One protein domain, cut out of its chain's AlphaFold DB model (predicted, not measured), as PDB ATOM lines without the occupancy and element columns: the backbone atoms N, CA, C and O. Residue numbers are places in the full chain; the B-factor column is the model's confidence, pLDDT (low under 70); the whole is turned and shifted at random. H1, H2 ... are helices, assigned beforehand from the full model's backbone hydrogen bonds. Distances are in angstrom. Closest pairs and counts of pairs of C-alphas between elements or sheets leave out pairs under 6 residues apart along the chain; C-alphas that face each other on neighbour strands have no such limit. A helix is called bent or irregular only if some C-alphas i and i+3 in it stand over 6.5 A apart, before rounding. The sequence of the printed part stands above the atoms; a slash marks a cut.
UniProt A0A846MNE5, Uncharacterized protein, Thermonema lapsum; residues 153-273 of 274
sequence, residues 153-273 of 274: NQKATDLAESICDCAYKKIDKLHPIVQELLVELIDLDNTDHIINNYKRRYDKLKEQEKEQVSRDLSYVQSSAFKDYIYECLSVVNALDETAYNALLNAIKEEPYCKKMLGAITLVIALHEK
ATOM      1  N   ASN A 153      50.753 124.599  41.549       48.38
ATOM      2  CA  ASN A 153      51.202 124.423  42.928       48.38
ATOM      3  C   ASN A 153      52.707 124.680  43.087       48.38
ATOM      4  O   ASN A 153      53.115 125.271  44.080       48.38
ATOM      5  N   GLN A 154      53.530 124.332  42.090       53.75
ATOM      6  CA  GLN A 154      54.981 124.538  42.170       53.75
ATOM      7  C   GLN A 154      55.339 126.030  42.185       53.75
ATOM      8  O   GLN A 154      56.172 126.462  42.975       53.75
ATOM      9  N   LYS A 155      54.653 126.846  41.372       55.16
ATOM     10  CA  LYS A 155      54.844 128.307  41.379       55.16
ATOM     11  C   LYS A 155      54.433 128.944  42.709       55.16
ATOM     12  O   LYS A 155      55.058 129.915  43.123       55.16
ATOM     13  N   ALA A 156      53.395 128.423  43.364       54.12
ATOM     14  CA  ALA A 156      52.971 128.904  44.678       54.12
ATOM     15  C   ALA A 156      53.993 128.549  45.771       54.12
ATOM     16  O   ALA A 156      54.276 129.387  46.626       54.12
ATOM     17  N   THR A 157      54.593 127.357  45.708       58.91
ATOM     18  CA  THR A 157      55.656 126.922  46.627       58.91
ATOM     19  C   THR A 157      56.941 127.736  46.460       58.91
ATOM     20  O   THR A 157      57.442 128.270  47.446       58.91
ATOM     21  N   ASP A 158      57.432 127.926  45.231       62.66
ATOM     22  CA  ASP A 158      58.653 128.712  44.968       62.66
ATOM     23  C   ASP A 158      58.491 130.181  45.421       62.66
ATOM     24  O   ASP A 158      59.423 130.845  45.895       62.66
ATOM     25  N   LEU A 159      57.267 130.702  45.296       63.34
ATOM     26  CA  LEU A 159      56.917 132.037  45.754       63.34
ATOM     27  C   LEU A 159      56.809 132.119  47.283       63.34
ATOM     28  O   LEU A 159      57.285 133.091  47.872       63.34
ATOM     29  N   ALA A 160      56.236 131.100  47.932       61.56
ATOM     30  CA  ALA A 160      56.214 130.986  49.390       61.56
ATOM     31  C   ALA A 160      57.639 130.971  49.957       61.56
ATOM     32  O   ALA A 160      57.936 131.726  50.885       61.56
ATOM     33  N   GLU A 161      58.539 130.192  49.355       65.94
ATOM     34  CA  GLU A 161      59.948 130.119  49.743       65.94
ATOM     35  C   GLU A 161      60.627 131.490  49.635       65.94
ATOM     36  O   GLU A 161      61.224 131.960  50.601       65.94
ATOM     37  N   SER A 162      60.426 132.202  48.523       69.75
ATOM     38  CA  SER A 162      60.987 133.545  48.312       69.75
ATOM     39  C   SER A 162      60.513 134.576  49.352       69.75
ATOM     40  O   SER A 162      61.292 135.422  49.806       69.75
ATOM     41  N   ILE A 163      59.241 134.510  49.758       64.69
ATOM     42  CA  ILE A 163      58.660 135.387  50.789       64.69
ATOM     43  C   ILE A 163      59.229 135.046  52.172       64.69
ATOM     44  O   ILE A 163      59.599 135.943  52.938       64.69
ATOM     45  N   CYS A 164      59.341 133.757  52.489       74.06
ATOM     46  CA  CYS A 164      59.897 133.290  53.756       74.06
ATOM     47  C   CYS A 164      61.395 133.624  53.860       74.06
ATOM     48  O   CYS A 164      61.825 134.182  54.871       74.06
ATOM     49  N   ASP A 165      62.156 133.447  52.780       77.25
ATOM     50  CA  ASP A 165      63.552 133.876  52.658       77.25
ATOM     51  C   ASP A 165      63.717 135.379  52.866       77.25
ATOM     52  O   ASP A 165      64.643 135.829  53.553       77.25
ATOM     53  N   CYS A 166      62.815 136.180  52.289       74.94
ATOM     54  CA  CYS A 166      62.813 137.619  52.504       74.94
ATOM     55  C   CYS A 166      62.719 137.940  53.993       74.94
ATOM     56  O   CYS A 166      63.565 138.692  54.482       74.94
ATOM     57  N   ALA A 167      61.763 137.344  54.711       76.06
ATOM     58  CA  ALA A 167      61.532 137.591  56.133       76.06
ATOM     59  C   ALA A 167      62.666 137.052  57.027       76.06
ATOM     60  O   ALA A 167      63.026 137.657  58.046       76.06
ATOM     61  N   TYR A 168      63.281 135.935  56.640       83.56
ATOM     62  CA  TYR A 168      64.270 135.242  57.471       83.56
ATOM     63  C   TYR A 168      65.588 136.011  57.556       83.56
ATOM     64  O   TYR A 168      66.238 135.999  58.602       83.56
ATOM     65  N   LYS A 169      65.904 136.838  56.548       83.81
ATOM     66  CA  LYS A 169      67.058 137.763  56.563       83.81
ATOM     67  C   LYS A 169      67.140 138.654  57.805       83.81
ATOM     68  O   LYS A 169      68.250 139.081  58.165       83.81
ATOM     69  N   LYS A 170      66.005 138.982  58.434       83.94
ATOM     70  CA  LYS A 170      65.971 139.714  59.708       83.94
ATOM     71  C   LYS A 170      65.494 138.859  60.877       83.94
ATOM     72  O   LYS A 170      66.044 139.030  61.961       83.94
ATOM     73  N   ILE A 171      64.546 137.941  60.682       86.19
ATOM     74  CA  ILE A 171      64.043 137.100  61.781       86.19
ATOM     75  C   ILE A 171      65.145 136.189  62.345       86.19
ATOM     76  O   ILE A 171      65.263 136.072  63.564       86.19
ATOM     77  N   ASP A 172      66.018 135.624  61.508       88.00
ATOM     78  CA  ASP A 172      67.089 134.722  61.967       88.00
ATOM     79  C   ASP A 172      68.191 135.433  62.759       88.00
ATOM     80  O   ASP A 172      68.995 134.788  63.435       88.00
ATOM     81  N   LYS A 173      68.218 136.769  62.712       90.38
ATOM     82  CA  LYS A 173      69.139 137.600  63.497       90.38
ATOM     83  C   LYS A 173      68.596 137.939  64.883       90.38
ATOM     84  O   LYS A 173      69.350 138.457  65.702       90.38
ATOM     85  N   LEU A 174      67.314 137.674  65.137       89.50
ATOM     86  CA  LEU A 174      66.703 137.885  66.446       89.50
ATOM     87  C   LEU A 174      67.173 136.816  67.425       89.50
ATOM     88  O   LEU A 174      67.526 135.701  67.038       89.50
ATOM     89  N   HIS A 175      67.098 137.118  68.713       94.00
ATOM     90  CA  HIS A 175      67.344 136.129  69.745       94.00
ATOM     91  C   HIS A 175      66.409 134.907  69.583       94.00
ATOM     92  O   HIS A 175      65.211 135.096  69.350       94.00
ATOM     93  N   PRO A 176      66.895 133.661  69.770       89.31
ATOM     94  CA  PRO A 176      66.100 132.445  69.567       89.31
ATOM     95  C   PRO A 176      64.749 132.436  70.290       89.31
ATOM     96  O   PRO A 176      63.749 132.030  69.719       89.31
ATOM     97  N   ILE A 177      64.685 132.977  71.510       88.50
ATOM     98  CA  ILE A 177      63.424 133.103  72.268       88.50
ATOM     99  C   ILE A 177      62.383 133.976  71.548       88.50
ATOM    100  O   ILE A 177      61.193 133.690  71.635       88.50
ATOM    101  N   VAL A 178      62.805 135.029  70.840       85.25
ATOM    102  CA  VAL A 178      61.895 135.876  70.050       85.25
ATOM    103  C   VAL A 178      61.461 135.146  68.781       85.25
ATOM    104  O   VAL A 178      60.292 135.209  68.418       85.25
ATOM    105  N   GLN A 179      62.358 134.390  68.143       85.19
ATOM    106  CA  GLN A 179      61.995 133.542  67.003       85.19
ATOM    107  C   GLN A 179      60.971 132.466  67.402       85.19
ATOM    108  O   GLN A 179      59.985 132.259  66.702       85.19
ATOM    109  N   GLU A 180      61.181 131.803  68.542       82.44
ATOM    110  CA  GLU A 180      60.257 130.803  69.086       82.44
ATOM    111  C   GLU A 180      58.916 131.426  69.486       82.44
ATOM    112  O   GLU A 180      57.878 130.824  69.232       82.44
ATOM    113  N   LEU A 181      58.923 132.643  70.047       80.81
ATOM    114  CA  LEU A 181      57.698 133.399  70.312       80.81
ATOM    115  C   LEU A 181      56.895 133.614  69.023       80.81
ATOM    116  O   LEU A 181      55.697 133.365  69.027       80.81
ATOM    117  N   LEU A 182      57.539 134.027  67.924       77.88
ATOM    118  CA  LEU A 182      56.857 134.182  66.635       77.88
ATOM    119  C   LEU A 182      56.216 132.860  66.189       77.88
ATOM    120  O   LEU A 182      55.047 132.843  65.829       77.88
ATOM    121  N   VAL A 183      56.936 131.740  66.269       77.75
ATOM    122  CA  VAL A 183      56.383 130.427  65.889       77.75
ATOM    123  C   VAL A 183      55.199 130.022  66.773       77.75
ATOM    124  O   VAL A 183      54.218 129.483  66.270       77.75
ATOM    125  N   GLU A 184      55.265 130.286  68.076       74.75
ATOM    126  CA  GLU A 184      54.177 129.974  69.010       74.75
ATOM    127  C   GLU A 184      52.934 130.847  68.783       74.75
ATOM    128  O   GLU A 184      51.824 130.378  69.014       74.75
ATOM    129  N   LEU A 185      53.090 132.071  68.262       66.88
ATOM    130  CA  LEU A 185      51.967 132.951  67.913       66.88
ATOM    131  C   LEU A 185      51.094 132.419  66.771       66.88
ATOM    132  O   LEU A 185      50.007 132.944  66.573       66.88
ATOM    133  N   ILE A 186      51.523 131.397  66.029       66.19
ATOM    134  CA  ILE A 186      50.676 130.747  65.014       66.19
ATOM    135  C   ILE A 186      49.457 130.077  65.677       66.19
ATOM    136  O   ILE A 186      48.387 130.020  65.077       66.19
ATOM    137  N   ASP A 187      49.611 129.609  66.919       64.69
ATOM    138  CA  ASP A 187      48.590 128.905  67.696       64.69
ATOM    139  C   ASP A 187      47.975 129.843  68.754       64.69
ATOM    140  O   ASP A 187      48.199 129.716  69.961       64.69
ATOM    141  N   LEU A 188      47.240 130.863  68.288       57.81
ATOM    142  CA  LEU A 188      46.673 131.923  69.142       57.81
ATOM    143  C   LEU A 188      45.650 131.429  70.180       57.81
ATOM    144  O   LEU A 188      45.319 132.185  71.101       57.81
ATOM    145  N   ASP A 189      45.190 130.181  70.082       55.38
ATOM    146  CA  ASP A 189      44.148 129.602  70.937       55.38
ATOM    147  C   ASP A 189      44.549 129.545  72.423       55.38
ATOM    148  O   ASP A 189      43.696 129.367  73.297       55.38
ATOM    149  N   ASN A 190      45.834 129.743  72.749       70.44
ATOM    150  CA  ASN A 190      46.316 129.743  74.129       70.44
ATOM    151  C   ASN A 190      47.375 130.819  74.420       70.44
ATOM    152  O   ASN A 190      48.524 130.533  74.773       70.44
ATOM    153  N   THR A 191      46.969 132.086  74.323       67.50
ATOM    154  CA  THR A 191      47.843 133.247  74.575       67.50
ATOM    155  C   THR A 191      48.546 133.190  75.945       67.50
ATOM    156  O   THR A 191      49.726 133.533  76.051       67.50
ATOM    157  N   ASP A 192      47.874 132.695  76.991       72.56
ATOM    158  CA  ASP A 192      48.468 132.545  78.327       72.56
ATOM    159  C   ASP A 192      49.614 131.527  78.341       72.56
ATOM    160  O   ASP A 192      50.649 131.754  78.976       72.56
ATOM    161  N   HIS A 193      49.473 130.412  77.620       76.38
ATOM    162  CA  HIS A 193      50.534 129.418  77.486       76.38
ATOM    163  C   HIS A 193      51.759 129.983  76.758       76.38
ATOM    164  O   HIS A 193      52.883 129.793  77.231       76.38
ATOM    165  N   ILE A 194      51.546 130.736  75.675       72.31
ATOM    166  CA  ILE A 194      52.615 131.384  74.897       72.31
ATOM    167  C   ILE A 194      53.395 132.368  75.781       72.31
ATOM    168  O   ILE A 194      54.624 132.294  75.894       72.31
ATOM    169  N   ILE A 195      52.684 133.251  76.492       76.81
ATOM    170  CA  ILE A 195      53.302 134.241  77.387       76.81
ATOM    171  C   ILE A 195      54.070 133.546  78.519       76.81
ATOM    172  O   ILE A 195      55.186 133.954  78.853       76.81
ATOM    173  N   ASN A 196      53.509 132.486  79.105       81.19
ATOM    174  CA  ASN A 196      54.164 131.737  80.177       81.19
ATOM    175  C   ASN A 196      55.418 130.994  79.686       81.19
ATOM    176  O   ASN A 196      56.436 130.987  80.384       81.19
ATOM    177  N   ASN A 197      55.395 130.421  78.479       80.88
ATOM    178  CA  ASN A 197      56.567 129.787  77.874       80.88
ATOM    179  C   ASN A 197      57.668 130.802  77.562       80.88
ATOM    180  O   ASN A 197      58.837 130.542  77.867       80.88
ATOM    181  N   TYR A 198      57.308 131.958  76.999       84.44
ATOM    182  CA  TYR A 198      58.234 133.070  76.789       84.44
ATOM    183  C   TYR A 198      58.888 133.507  78.107       84.44
ATOM    184  O   TYR A 198      60.114 133.469  78.209       84.44
ATOM    185  N   LYS A 199      58.094 133.818  79.145       83.81
ATOM    186  CA  LYS A 199      58.603 134.247  80.464       83.81
ATOM    187  C   LYS A 199      59.530 133.207  81.088       83.81
ATOM    188  O   LYS A 199      60.649 133.526  81.467       83.81
ATOM    189  N   ARG A 200      59.127 131.933  81.087       89.75
ATOM    190  CA  ARG A 200      59.941 130.828  81.615       89.75
ATOM    191  C   ARG A 200      61.296 130.691  80.912       89.75
ATOM    192  O   ARG A 200      62.261 130.276  81.550       89.75
ATOM    193  N   ARG A 201      61.372 130.957  79.601       89.75
ATOM    194  CA  ARG A 201      62.642 130.961  78.854       89.75
ATOM    195  C   ARG A 201      63.454 132.217  79.160       89.75
ATOM    196  O   ARG A 201      64.643 132.102  79.430       89.75
ATOM    197  N   TYR A 202      62.801 133.376  79.184       89.50
ATOM    198  CA  TYR A 202      63.405 134.672  79.494       89.50
ATOM    199  C   TYR A 202      64.051 134.709  80.889       89.50
ATOM    200  O   TYR A 202      65.178 135.175  81.041       89.50
ATOM    201  N   ASP A 203      63.392 134.145  81.901       92.38
ATOM    202  CA  ASP A 203      63.877 134.147  83.288       92.38
ATOM    203  C   ASP A 203      65.150 133.311  83.489       92.38
ATOM    204  O   ASP A 203      65.893 133.530  84.444       92.38
ATOM    205  N   LYS A 204      65.424 132.366  82.580       94.19
ATOM    206  CA  LYS A 204      66.629 131.520  82.602       94.19
ATOM    207  C   LYS A 204      67.847 132.179  81.954       94.19
ATOM    208  O   LYS A 204      68.943 131.628  82.050       94.19
ATOM    209  N   LEU A 205      67.662 133.311  81.279       92.75
ATOM    210  CA  LEU A 205      68.729 134.020  80.584       92.75
ATOM    211  C   LEU A 205      69.612 134.813  81.546       92.75
ATOM    212  O   LEU A 205      69.174 135.260  82.610       92.75
ATOM    213  N   LYS A 206      70.854 135.057  81.129       94.75
ATOM    214  CA  LYS A 206      71.729 136.028  81.795       94.75
ATOM    215  C   LYS A 206      71.293 137.453  81.445       94.75
ATOM    216  O   LYS A 206      70.691 137.684  80.402       94.75
ATOM    217  N   GLU A 207      71.654 138.431  82.275       91.12
ATOM    218  CA  GLU A 207      71.236 139.834  82.081       91.12
ATOM    219  C   GLU A 207      71.609 140.407  80.701       91.12
ATOM    220  O   GLU A 207      70.791 141.060  80.062       91.12
ATOM    221  N   GLN A 208      72.789 140.073  80.171       87.19
ATOM    222  CA  GLN A 208      73.201 140.499  78.825       87.19
ATOM    223  C   GLN A 208      72.313 139.921  77.709       87.19
ATOM    224  O   GLN A 208      72.050 140.589  76.710       87.19
ATOM    225  N   GLU A 209      71.834 138.685  77.870       90.94
ATOM    226  CA  GLU A 209      70.923 138.045  76.915       90.94
ATOM    227  C   GLU A 209      69.519 138.649  77.032       90.94
ATOM    228  O   GLU A 209      68.888 138.931  76.017       90.94
ATOM    229  N   LYS A 210      69.057 138.941  78.256       90.06
ATOM    230  CA  LYS A 210      67.772 139.614  78.515       90.06
ATOM    231  C   LYS A 210      67.675 140.985  77.852       90.06
ATOM    232  O   LYS A 210      66.628 141.316  77.290       90.06
ATOM    233  N   GLU A 211      68.753 141.770  77.878       91.50
ATOM    234  CA  GLU A 211      68.813 143.052  77.166       91.50
ATOM    235  C   GLU A 211      68.642 142.871  75.654       91.50
ATOM    236  O   GLU A 211      67.880 143.608  75.026       91.50
ATOM    237  N   GLN A 212      69.317 141.875  75.069       91.94
ATOM    238  CA  GLN A 212      69.180 141.569  73.646       91.94
ATOM    239  C   GLN A 212      67.755 141.123  73.306       91.94
ATOM    240  O   GLN A 212      67.164 141.654  72.370       91.94
ATOM    241  N   VAL A 213      67.166 140.229  74.107       90.94
ATOM    242  CA  VAL A 213      65.779 139.775  73.913       90.94
ATOM    243  C   VAL A 213      64.796 140.935  74.011       90.94
ATOM    244  O   VAL A 213      63.876 141.020  73.204       90.94
ATOM    245  N   SER A 214      64.993 141.856  74.954       91.00
ATOM    246  CA  SER A 214      64.128 143.030  75.113       91.00
ATOM    247  C   SER A 214      64.206 143.971  73.907       91.00
ATOM    248  O   SER A 214      63.177 144.488  73.465       91.00
ATOM    249  N   ARG A 215      65.407 144.172  73.342       91.19
ATOM    250  CA  ARG A 215      65.595 144.946  72.102       91.19
ATOM    251  C   ARG A 215      64.915 144.274  70.914       91.19
ATOM    252  O   ARG A 215      64.180 144.940  70.191       91.19
ATOM    253  N   ASP A 216      65.115 142.972  70.748       91.00
ATOM    254  CA  ASP A 216      64.534 142.206  69.645       91.00
ATOM    255  C   ASP A 216      63.006 142.138  69.748       91.00
ATOM    256  O   ASP A 216      62.315 142.291  68.743       91.00
ATOM    257  N   LEU A 217      62.465 142.001  70.965       88.06
ATOM    258  CA  LEU A 217      61.026 142.058  71.215       88.06
ATOM    259  C   LEU A 217      60.450 143.439  70.868       88.06
ATOM    260  O   LEU A 217      59.414 143.535  70.215       88.06
ATOM    261  N   SER A 218      61.144 144.511  71.261       87.12
ATOM    262  CA  SER A 218      60.740 145.882  70.921       87.12
ATOM    263  C   SER A 218      60.783 146.120  69.410       87.12
ATOM    264  O   SER A 218      59.917 146.799  68.863       87.12
ATOM    265  N   TYR A 219      61.768 145.539  68.718       86.56
ATOM    266  CA  TYR A 219      61.865 145.607  67.265       86.56
ATOM    267  C   TYR A 219      60.684 144.908  66.587       86.56
ATOM    268  O   TYR A 219      60.044 145.536  65.746       86.56
ATOM    269  N   VAL A 220      60.325 143.675  66.971       82.12
ATOM    270  CA  VAL A 220      59.184 142.970  66.344       82.12
ATOM    271  C   VAL A 220      57.824 143.619  66.634       82.12
ATOM    272  O   VAL A 220      56.866 143.381  65.910       82.12
ATOM    273  N   GLN A 221      57.739 144.468  67.661       79.19
ATOM    274  CA  GLN A 221      56.557 145.283  67.973       79.19
ATOM    275  C   GLN A 221      56.563 146.660  67.284       79.19
ATOM    276  O   GLN A 221      55.609 147.421  67.425       79.19
ATOM    277  N   SER A 222      57.634 147.010  66.567       76.50
ATOM    278  CA  SER A 222      57.803 148.331  65.958       76.50
ATOM    279  C   SER A 222      57.171 148.437  64.568       76.50
ATOM    280  O   SER A 222      57.047 147.449  63.839       76.50
ATOM    281  N   SER A 223      56.874 149.668  64.143       74.88
ATOM    282  CA  SER A 223      56.445 149.960  62.768       74.88
ATOM    283  C   SER A 223      57.480 149.519  61.729       74.88
ATOM    284  O   SER A 223      57.115 148.984  60.694       74.88
ATOM    285  N   ALA A 224      58.776 149.635  62.034       74.50
ATOM    286  CA  ALA A 224      59.847 149.233  61.123       74.50
ATOM    287  C   ALA A 224      59.851 147.722  60.822       74.50
ATOM    288  O   ALA A 224      60.265 147.307  59.739       74.50
ATOM    289  N   PHE A 225      59.411 146.892  61.771       77.38
ATOM    290  CA  PHE A 225      59.238 145.461  61.528       77.38
ATOM    291  C   PHE A 225      57.976 145.183  60.712       77.38
ATOM    292  O   PHE A 225      58.037 144.401  59.769       77.38
ATOM    293  N   LYS A 226      56.868 145.871  61.010       69.88
ATOM    294  CA  LYS A 226      55.627 145.812  60.220       69.88
ATOM    295  C   LYS A 226      55.868 146.164  58.748       69.88
ATOM    296  O   LYS A 226      55.523 145.370  57.878       69.88
ATOM    297  N   ASP A 227      56.529 147.287  58.480       69.31
ATOM    298  CA  ASP A 227      56.852 147.741  57.121       69.31
ATOM    299  C   ASP A 227      57.725 146.719  56.380       69.31
ATOM    300  O   ASP A 227      57.499 146.424  55.211       69.31
ATOM    301  N   TYR A 228      58.682 146.110  57.084       72.94
ATOM    302  CA  TYR A 228      59.538 145.065  56.526       72.94
ATOM    303  C   TYR A 228      58.776 143.777  56.175       72.94
ATOM    304  O   TYR A 228      59.033 143.174  55.135       72.94
ATOM    305  N   ILE A 229      57.835 143.343  57.017       69.44
ATOM    306  CA  ILE A 229      57.001 142.173  56.708       69.44
ATOM    307  C   ILE A 229      56.097 142.466  55.502       69.44
ATOM    308  O   ILE A 229      55.968 141.610  54.628       69.44
ATOM    309  N   TYR A 230      55.547 143.678  55.394       62.81
ATOM    310  CA  TYR A 230      54.779 144.087  54.216       62.81
ATOM    311  C   TYR A 230      55.623 144.189  52.943       62.81
ATOM    312  O   TYR A 230      55.150 143.798  51.879       62.81
ATOM    313  N   GLU A 231      56.874 144.638  53.033       67.75
ATOM    314  CA  GLU A 231      57.817 144.613  51.908       67.75
ATOM    315  C   GLU A 231      58.014 143.177  51.392       67.75
ATOM    316  O   GLU A 231      57.913 142.928  50.190       67.75
ATOM    317  N   CYS A 232      58.199 142.210  52.296       63.81
ATOM    318  CA  CYS A 232      58.321 140.801  51.917       63.81
ATOM    319  C   CYS A 232      57.032 140.217  51.318       63.81
ATOM    320  O   CYS A 232      57.102 139.316  50.486       63.81
ATOM    321  N   LEU A 233      55.867 140.746  51.697       60.59
ATOM    322  CA  LEU A 233      54.568 140.373  51.133       60.59
ATOM    323  C   LEU A 233      54.201 141.170  49.877       60.59
ATOM    324  O   LEU A 233      53.165 140.911  49.279       60.59
ATOM    325  N   SER A 234      55.022 142.120  49.432       60.00
ATOM    326  CA  SER A 234      54.654 143.000  48.318       60.00
ATOM    327  C   SER A 234      54.442 142.260  46.990       60.00
ATOM    328  O   SER A 234      53.652 142.707  46.159       60.00
ATOM    329  N   VAL A 235      55.075 141.092  46.822       50.34
ATOM    330  CA  VAL A 235      54.905 140.204  45.656       50.34
ATOM    331  C   VAL A 235      53.496 139.593  45.598       50.34
ATOM    332  O   VAL A 235      53.023 139.208  44.532       50.34
ATOM    333  N   VAL A 236      52.790 139.558  46.731       46.41
ATOM    334  CA  VAL A 236      51.435 139.009  46.858       46.41
ATOM    335  C   VAL A 236      50.393 139.876  46.141       46.41
ATOM    336  O   VAL A 236      49.409 139.347  45.636       46.41
ATOM    337  N   ASN A 237      50.649 141.181  46.002       43.31
ATOM    338  CA  ASN A 237      49.745 142.131  45.333       43.31
ATOM    339  C   ASN A 237      49.637 141.906  43.810       43.31
ATOM    340  O   ASN A 237      48.812 142.524  43.143       43.31
ATOM    341  N   ALA A 238      50.480 141.041  43.237       42.03
ATOM    342  CA  ALA A 238      50.428 140.663  41.826       42.03
ATOM    343  C   ALA A 238      49.625 139.372  41.571       42.03
ATOM    344  O   ALA A 238      49.476 138.970  40.419       42.03
ATOM    345  N   LEU A 239      49.128 138.709  42.621       40.12
ATOM    346  CA  LEU A 239      48.454 137.417  42.516       40.12
ATOM    347  C   LEU A 239      46.938 137.583  42.405       40.12
ATOM    348  O   LEU A 239      46.334 138.379  43.121       40.12
ATOM    349  N   ASP A 240      46.309 136.788  41.541       41.91
ATOM    350  CA  ASP A 240      44.858 136.619  41.582       41.91
ATOM    351  C   ASP A 240      44.421 135.876  42.859       41.91
ATOM    352  O   ASP A 240      45.227 135.262  43.556       41.91
ATOM    353  N   GLU A 241      43.126 135.908  43.170       42.66
ATOM    354  CA  GLU A 241      42.564 135.306  44.386       42.66
ATOM    355  C   GLU A 241      42.869 133.797  44.521       42.66
ATOM    356  O   GLU A 241      43.037 133.289  45.631       42.66
ATOM    357  N   THR A 242      42.996 133.068  43.407       45.50
ATOM    358  CA  THR A 242      43.312 131.629  43.424       45.50
ATOM    359  C   THR A 242      44.788 131.407  43.748       45.50
ATOM    360  O   THR A 242      45.108 130.584  44.607       45.50
ATOM    361  N   ALA A 243      45.681 132.178  43.127       43.25
ATOM    362  CA  ALA A 243      47.115 132.155  43.396       43.25
ATOM    363  C   ALA A 243      47.460 132.695  44.796       43.25
ATOM    364  O   ALA A 243      48.347 132.161  45.455       43.25
ATOM    365  N   TYR A 244      46.719 133.690  45.288       47.84
ATOM    366  CA  TYR A 244      46.805 134.209  46.653       47.84
ATOM    367  C   TYR A 244      46.434 133.139  47.684       47.84
ATOM    368  O   TYR A 244      47.183 132.892  48.627       47.84
ATOM    369  N   ASN A 245      45.305 132.452  47.487       50.19
ATOM    370  CA  ASN A 245      44.874 131.376  48.378       50.19
ATOM    371  C   ASN A 245      45.818 130.164  48.321       50.19
ATOM    372  O   ASN A 245      46.116 129.578  49.361       50.19
ATOM    373  N   ALA A 246      46.333 129.819  47.136       51.12
ATOM    374  CA  ALA A 246      47.350 128.780  46.975       51.12
ATOM    375  C   ALA A 246      48.664 129.156  47.675       51.12
ATOM    376  O   ALA A 246      49.237 128.324  48.371       51.12
ATOM    377  N   LEU A 247      49.101 130.415  47.571       52.94
ATOM    378  CA  LEU A 247      50.274 130.927  48.275       52.94
ATOM    379  C   LEU A 247      50.075 130.916  49.793       52.94
ATOM    380  O   LEU A 247      50.952 130.467  50.521       52.94
ATOM    381  N   LEU A 248      48.930 131.388  50.293       56.00
ATOM    382  CA  LEU A 248      48.634 131.351  51.724       56.00
ATOM    383  C   LEU A 248      48.592 129.919  52.258       56.00
ATOM    384  O   LEU A 248      49.062 129.680  53.369       56.00
ATOM    385  N   ASN A 249      48.050 128.973  51.488       58.62
ATOM    386  CA  ASN A 249      48.074 127.559  51.848       58.62
ATOM    387  C   ASN A 249      49.499 126.997  51.805       58.62
ATOM    388  O   ASN A 249      49.892 126.341  52.761       58.62
ATOM    389  N   ALA A 250      50.305 127.333  50.795       58.38
ATOM    390  CA  ALA A 250      51.711 126.939  50.730       58.38
ATOM    391  C   ALA A 250      52.508 127.486  51.927       58.38
ATOM    392  O   ALA A 250      53.187 126.730  52.609       58.38
ATOM    393  N   ILE A 251      52.351 128.766  52.280       59.09
ATOM    394  CA  ILE A 251      53.002 129.364  53.458       59.09
ATOM    395  C   ILE A 251      52.525 128.686  54.757       59.09
ATOM    396  O   ILE A 251      53.330 128.512  55.672       59.09
ATOM    397  N   LYS A 252      51.242 128.296  54.855       62.12
ATOM    398  CA  LYS A 252      50.664 127.591  56.018       62.12
ATOM    399  C   LYS A 252      51.145 126.148  56.159       62.12
ATOM    400  O   LYS A 252      51.374 125.697  57.281       62.12
ATOM    401  N   GLU A 253      51.242 125.425  55.051       64.81
ATOM    402  CA  GLU A 253      51.589 124.003  55.026       64.81
ATOM    403  C   GLU A 253      53.105 123.780  55.058       64.81
ATOM    404  O   GLU A 253      53.549 122.760  55.588       64.81
ATOM    405  N   GLU A 254      53.901 124.747  54.590       64.44
ATOM    406  CA  GLU A 254      55.357 124.643  54.567       64.44
ATOM    407  C   GLU A 254      55.977 124.816  55.963       64.44
ATOM    408  O   GLU A 254      55.976 125.917  56.532       64.44
ATOM    409  N   PRO A 255      56.616 123.769  56.531       62.62
ATOM    410  CA  PRO A 255      57.275 123.862  57.831       62.62
ATOM    411  C   PRO A 255      58.378 124.921  57.856       62.62
ATOM    412  O   PRO A 255      58.673 125.474  58.921       62.62
ATOM    413  N   TYR A 256      58.967 125.199  56.688       66.81
ATOM    414  CA  TYR A 256      59.983 126.220  56.504       66.81
ATOM    415  C   TYR A 256      59.461 127.621  56.818       66.81
ATOM    416  O   TYR A 256      60.235 128.412  57.329       66.81
ATOM    417  N   CYS A 257      58.173 127.917  56.622       69.38
ATOM    418  CA  CYS A 257      57.606 129.270  56.679       69.38
ATOM    419  C   CYS A 257      57.042 129.694  58.047       69.38
ATOM    420  O   CYS A 257      56.514 130.799  58.201       69.38
ATOM    421  N   LYS A 258      57.187 128.857  59.080       73.62
ATOM    422  CA  LYS A 258      56.577 129.088  60.402       73.62
ATOM    423  C   LYS A 258      56.913 130.443  61.030       73.62
ATOM    424  O   LYS A 258      56.032 131.081  61.597       73.62
ATOM    425  N   LYS A 259      58.152 130.934  60.931       75.12
ATOM    426  CA  LYS A 259      58.484 132.230  61.552       75.12
ATOM    427  C   LYS A 259      57.848 133.406  60.800       75.12
ATOM    428  O   LYS A 259      57.526 134.410  61.428       75.12
ATOM    429  N   MET A 260      57.627 133.268  59.487       76.81
ATOM    430  CA  MET A 260      56.909 134.259  58.680       76.81
ATOM    431  C   MET A 260      55.427 134.291  59.059       76.81
ATOM    432  O   MET A 260      54.901 135.364  59.334       76.81
ATOM    433  N   LEU A 261      54.779 133.124  59.179       70.00
ATOM    434  CA  LEU A 261      53.404 133.029  59.689       70.00
ATOM    435  C   LEU A 261      53.261 133.714  61.052       70.00
ATOM    436  O   LEU A 261      52.373 134.536  61.242       70.00
ATOM    437  N   GLY A 262      54.185 133.434  61.970       63.94
ATOM    438  CA  GLY A 262      54.249 134.081  63.276       63.94
ATOM    439  C   GLY A 262      54.351 135.605  63.224       63.94
ATOM    440  O   GLY A 262      53.669 136.310  63.968       63.94
ATOM    441  N   ALA A 263      55.192 136.121  62.325       67.12
ATOM    442  CA  ALA A 263      55.362 137.554  62.109       67.12
ATOM    443  C   ALA A 263      54.100 138.211  61.531       67.12
ATOM    444  O   ALA A 263      53.705 139.276  62.003       67.12
ATOM    445  N   ILE A 264      53.436 137.562  60.570       64.06
ATOM    446  CA  ILE A 264      52.156 138.018  60.009       64.06
ATOM    447  C   ILE A 264      51.088 138.071  61.105       64.06
ATOM    448  O   ILE A 264      50.429 139.096  61.270       64.06
ATOM    449  N   THR A 265      50.959 137.005  61.901       64.38
ATOM    450  CA  THR A 265      49.992 136.950  63.004       64.38
ATOM    451  C   THR A 265      50.223 138.065  64.022       64.38
ATOM    452  O   THR A 265      49.271 138.718  64.450       64.38
ATOM    453  N   LEU A 266      51.483 138.337  64.375       63.41
ATOM    454  CA  LEU A 266      51.833 139.439  65.269       63.41
ATOM    455  C   LEU A 266      51.440 140.801  64.681       63.41
ATOM    456  O   LEU A 266      50.842 141.615  65.382       63.41
ATOM    457  N   VAL A 267      51.757 141.050  63.407       59.22
ATOM    458  CA  VAL A 267      51.421 142.307  62.719       59.22
ATOM    459  C   VAL A 267      49.907 142.535  62.693       59.22
ATOM    460  O   VAL A 267      49.462 143.643  62.995       59.22
ATOM    461  N   ILE A 268      49.119 141.494  62.406       57.84
ATOM    462  CA  ILE A 268      47.649 141.559  62.415       57.84
ATOM    463  C   ILE A 268      47.133 141.869  63.827       57.84
ATOM    464  O   ILE A 268      46.372 142.818  64.009       57.84
ATOM    465  N   ALA A 269      47.603 141.139  64.843       57.09
ATOM    466  CA  ALA A 269      47.158 141.315  66.227       57.09
ATOM    467  C   ALA A 269      47.519 142.691  66.820       57.09
ATOM    468  O   ALA A 269      46.810 143.204  67.688       57.09
ATOM    469  N   LEU A 270      48.631 143.292  66.383       53.16
ATOM    470  CA  LEU A 270      48.997 144.662  66.752       53.16
ATOM    471  C   LEU A 270      48.123 145.690  66.032       53.16
ATOM    472  O   LEU A 270      47.782 146.707  66.625       53.16
ATOM    473  N   HIS A 271      47.725 145.411  64.788       50.28
ATOM    474  CA  HIS A 271      46.877 146.307  64.015       50.28
ATOM    475  C   HIS A 271      45.434 146.382  64.540       50.28
ATOM    476  O   HIS A 271      44.834 147.447  64.497       50.28
ATOM    477  N   GLU A 272      44.888 145.293  65.089       43.72
ATOM    478  CA  GLU A 272      43.542 145.270  65.691       43.72
ATOM    479  C   GLU A 272      43.437 146.025  67.032       43.72
ATOM    480  O   GLU A 272      42.336 146.233  67.543       43.72
ATOM    481  N   LYS A 273      44.573 146.421  67.625       40.75
ATOM    482  CA  LYS A 273      44.642 147.158  68.898       40.75
ATOM    483  C   LYS A 273      44.875 148.667  68.738       40.75
ATOM    484  O   LYS A 273      44.847 149.365  69.754       40.75
TER     485      LYS A 273
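Overview. This is residues 153 to 273 of the 274 residues of an uncharacterized protein of Thermonema lapsum (UniProt A0A846MNE5). Helix H8 runs through the middle of an elongated group of helices and is crossed by H1 and H2. H3 and H4 lie beyond H2 toward one end, while H6 and H7 lie toward the other. The 121 printed residues hold eight named helices, H1 to H8 in chain order, and no named strand; the class is all helix. Packing is mostly crossed: of 7 touching pairs with a tilt, corner contacts left out, 2 are at a shallow tilt. The whole is compact, with a radius of gyration of the C-alphas of 15.0 A and spans of 47 by 27 by 27 A.

Arrangement. H1, residues 153 to 171, is close to but not clearly touching H2, residues 176 to 184. H3, residues 188 to 202, forms a helical hairpin with H2, at a shallow tilt of 12 degrees, opposite ways; their closest C-alphas, Glu 184 and Ile 194, are 6.3 A apart. H4, residues 207 to 220, touches H2 with residues 213 to 217 alone; the C-alphas of Val 178 and Leu 217 are closest, at 6.4 A. H5, residues 223 to 232, touches residues 163 to 167 of H1 alone, at a shallow tilt of 28 degrees, opposite ways; the closest C-alphas, of Cys 166 and Cys 232, are 5.5 A apart. H6, residues 234 to 238, touches no helix but is near H1 and H7. H7, residues 241 to 253, touches H1 at a steep tilt of 59 degrees; the C-alphas of Ala 156 and Leu 247 are closest, at 4.9 A. H8, residues 255 to 271, is the hub, touching four helices. It stands about perpendicular to H2, at 80 degrees, with the closest C-alphas, of Leu 182 and Gly 262, 4.3 A apart. With residues 256 to 260 alone it touches H1, closest at the C-alphas of Cys 164 and Cys 257, 5.5 A. H5 and H8 only just touch, with 3 pairs of C-alphas within 8 A, the closest those of Lys 226 and Val 267, 6.0 A. H7 and H8 touch only at the corner, closest at the C-alphas of Ile 251 and Cys 257, 5.6 A. Every O i to N i+4 pair is within hydrogen-bond range in H2, H4, H5 and H7; the counts are 14 of 15 in H1, 9 of 11 in H3, 11 of 13 in H8, and 0 of 1 in H6, where 2 of 2 O i to N i+3 pairs are within range.

Along the chain. H1 begins at C-alpha 153 (51.202, 124.423, 42.928) and is 26.1 A long. H2 is 12.2 A, H3 19.9 A, H4 20.1 A, H5 14.3 A, H6 8.1 A and H7 18.0 A long. H8, 25.5 A, ends at C-alpha 271 (46.877, 146.307, 64.015). H3 and H8 are irregular: C-alphas 189 and 192 are 9.1 A apart, and C-alphas 256 and 259 are 8.0 A apart.

Size, cuts and confidence. The C-alphas farthest apart, of Glu 207 and Asp 240, are 48.4 A apart. The printed part has no cut, and its links between helices are tight. Mean pLDDT of the printed part is 70.7; 60 residues are under 70, among them 229 to 257.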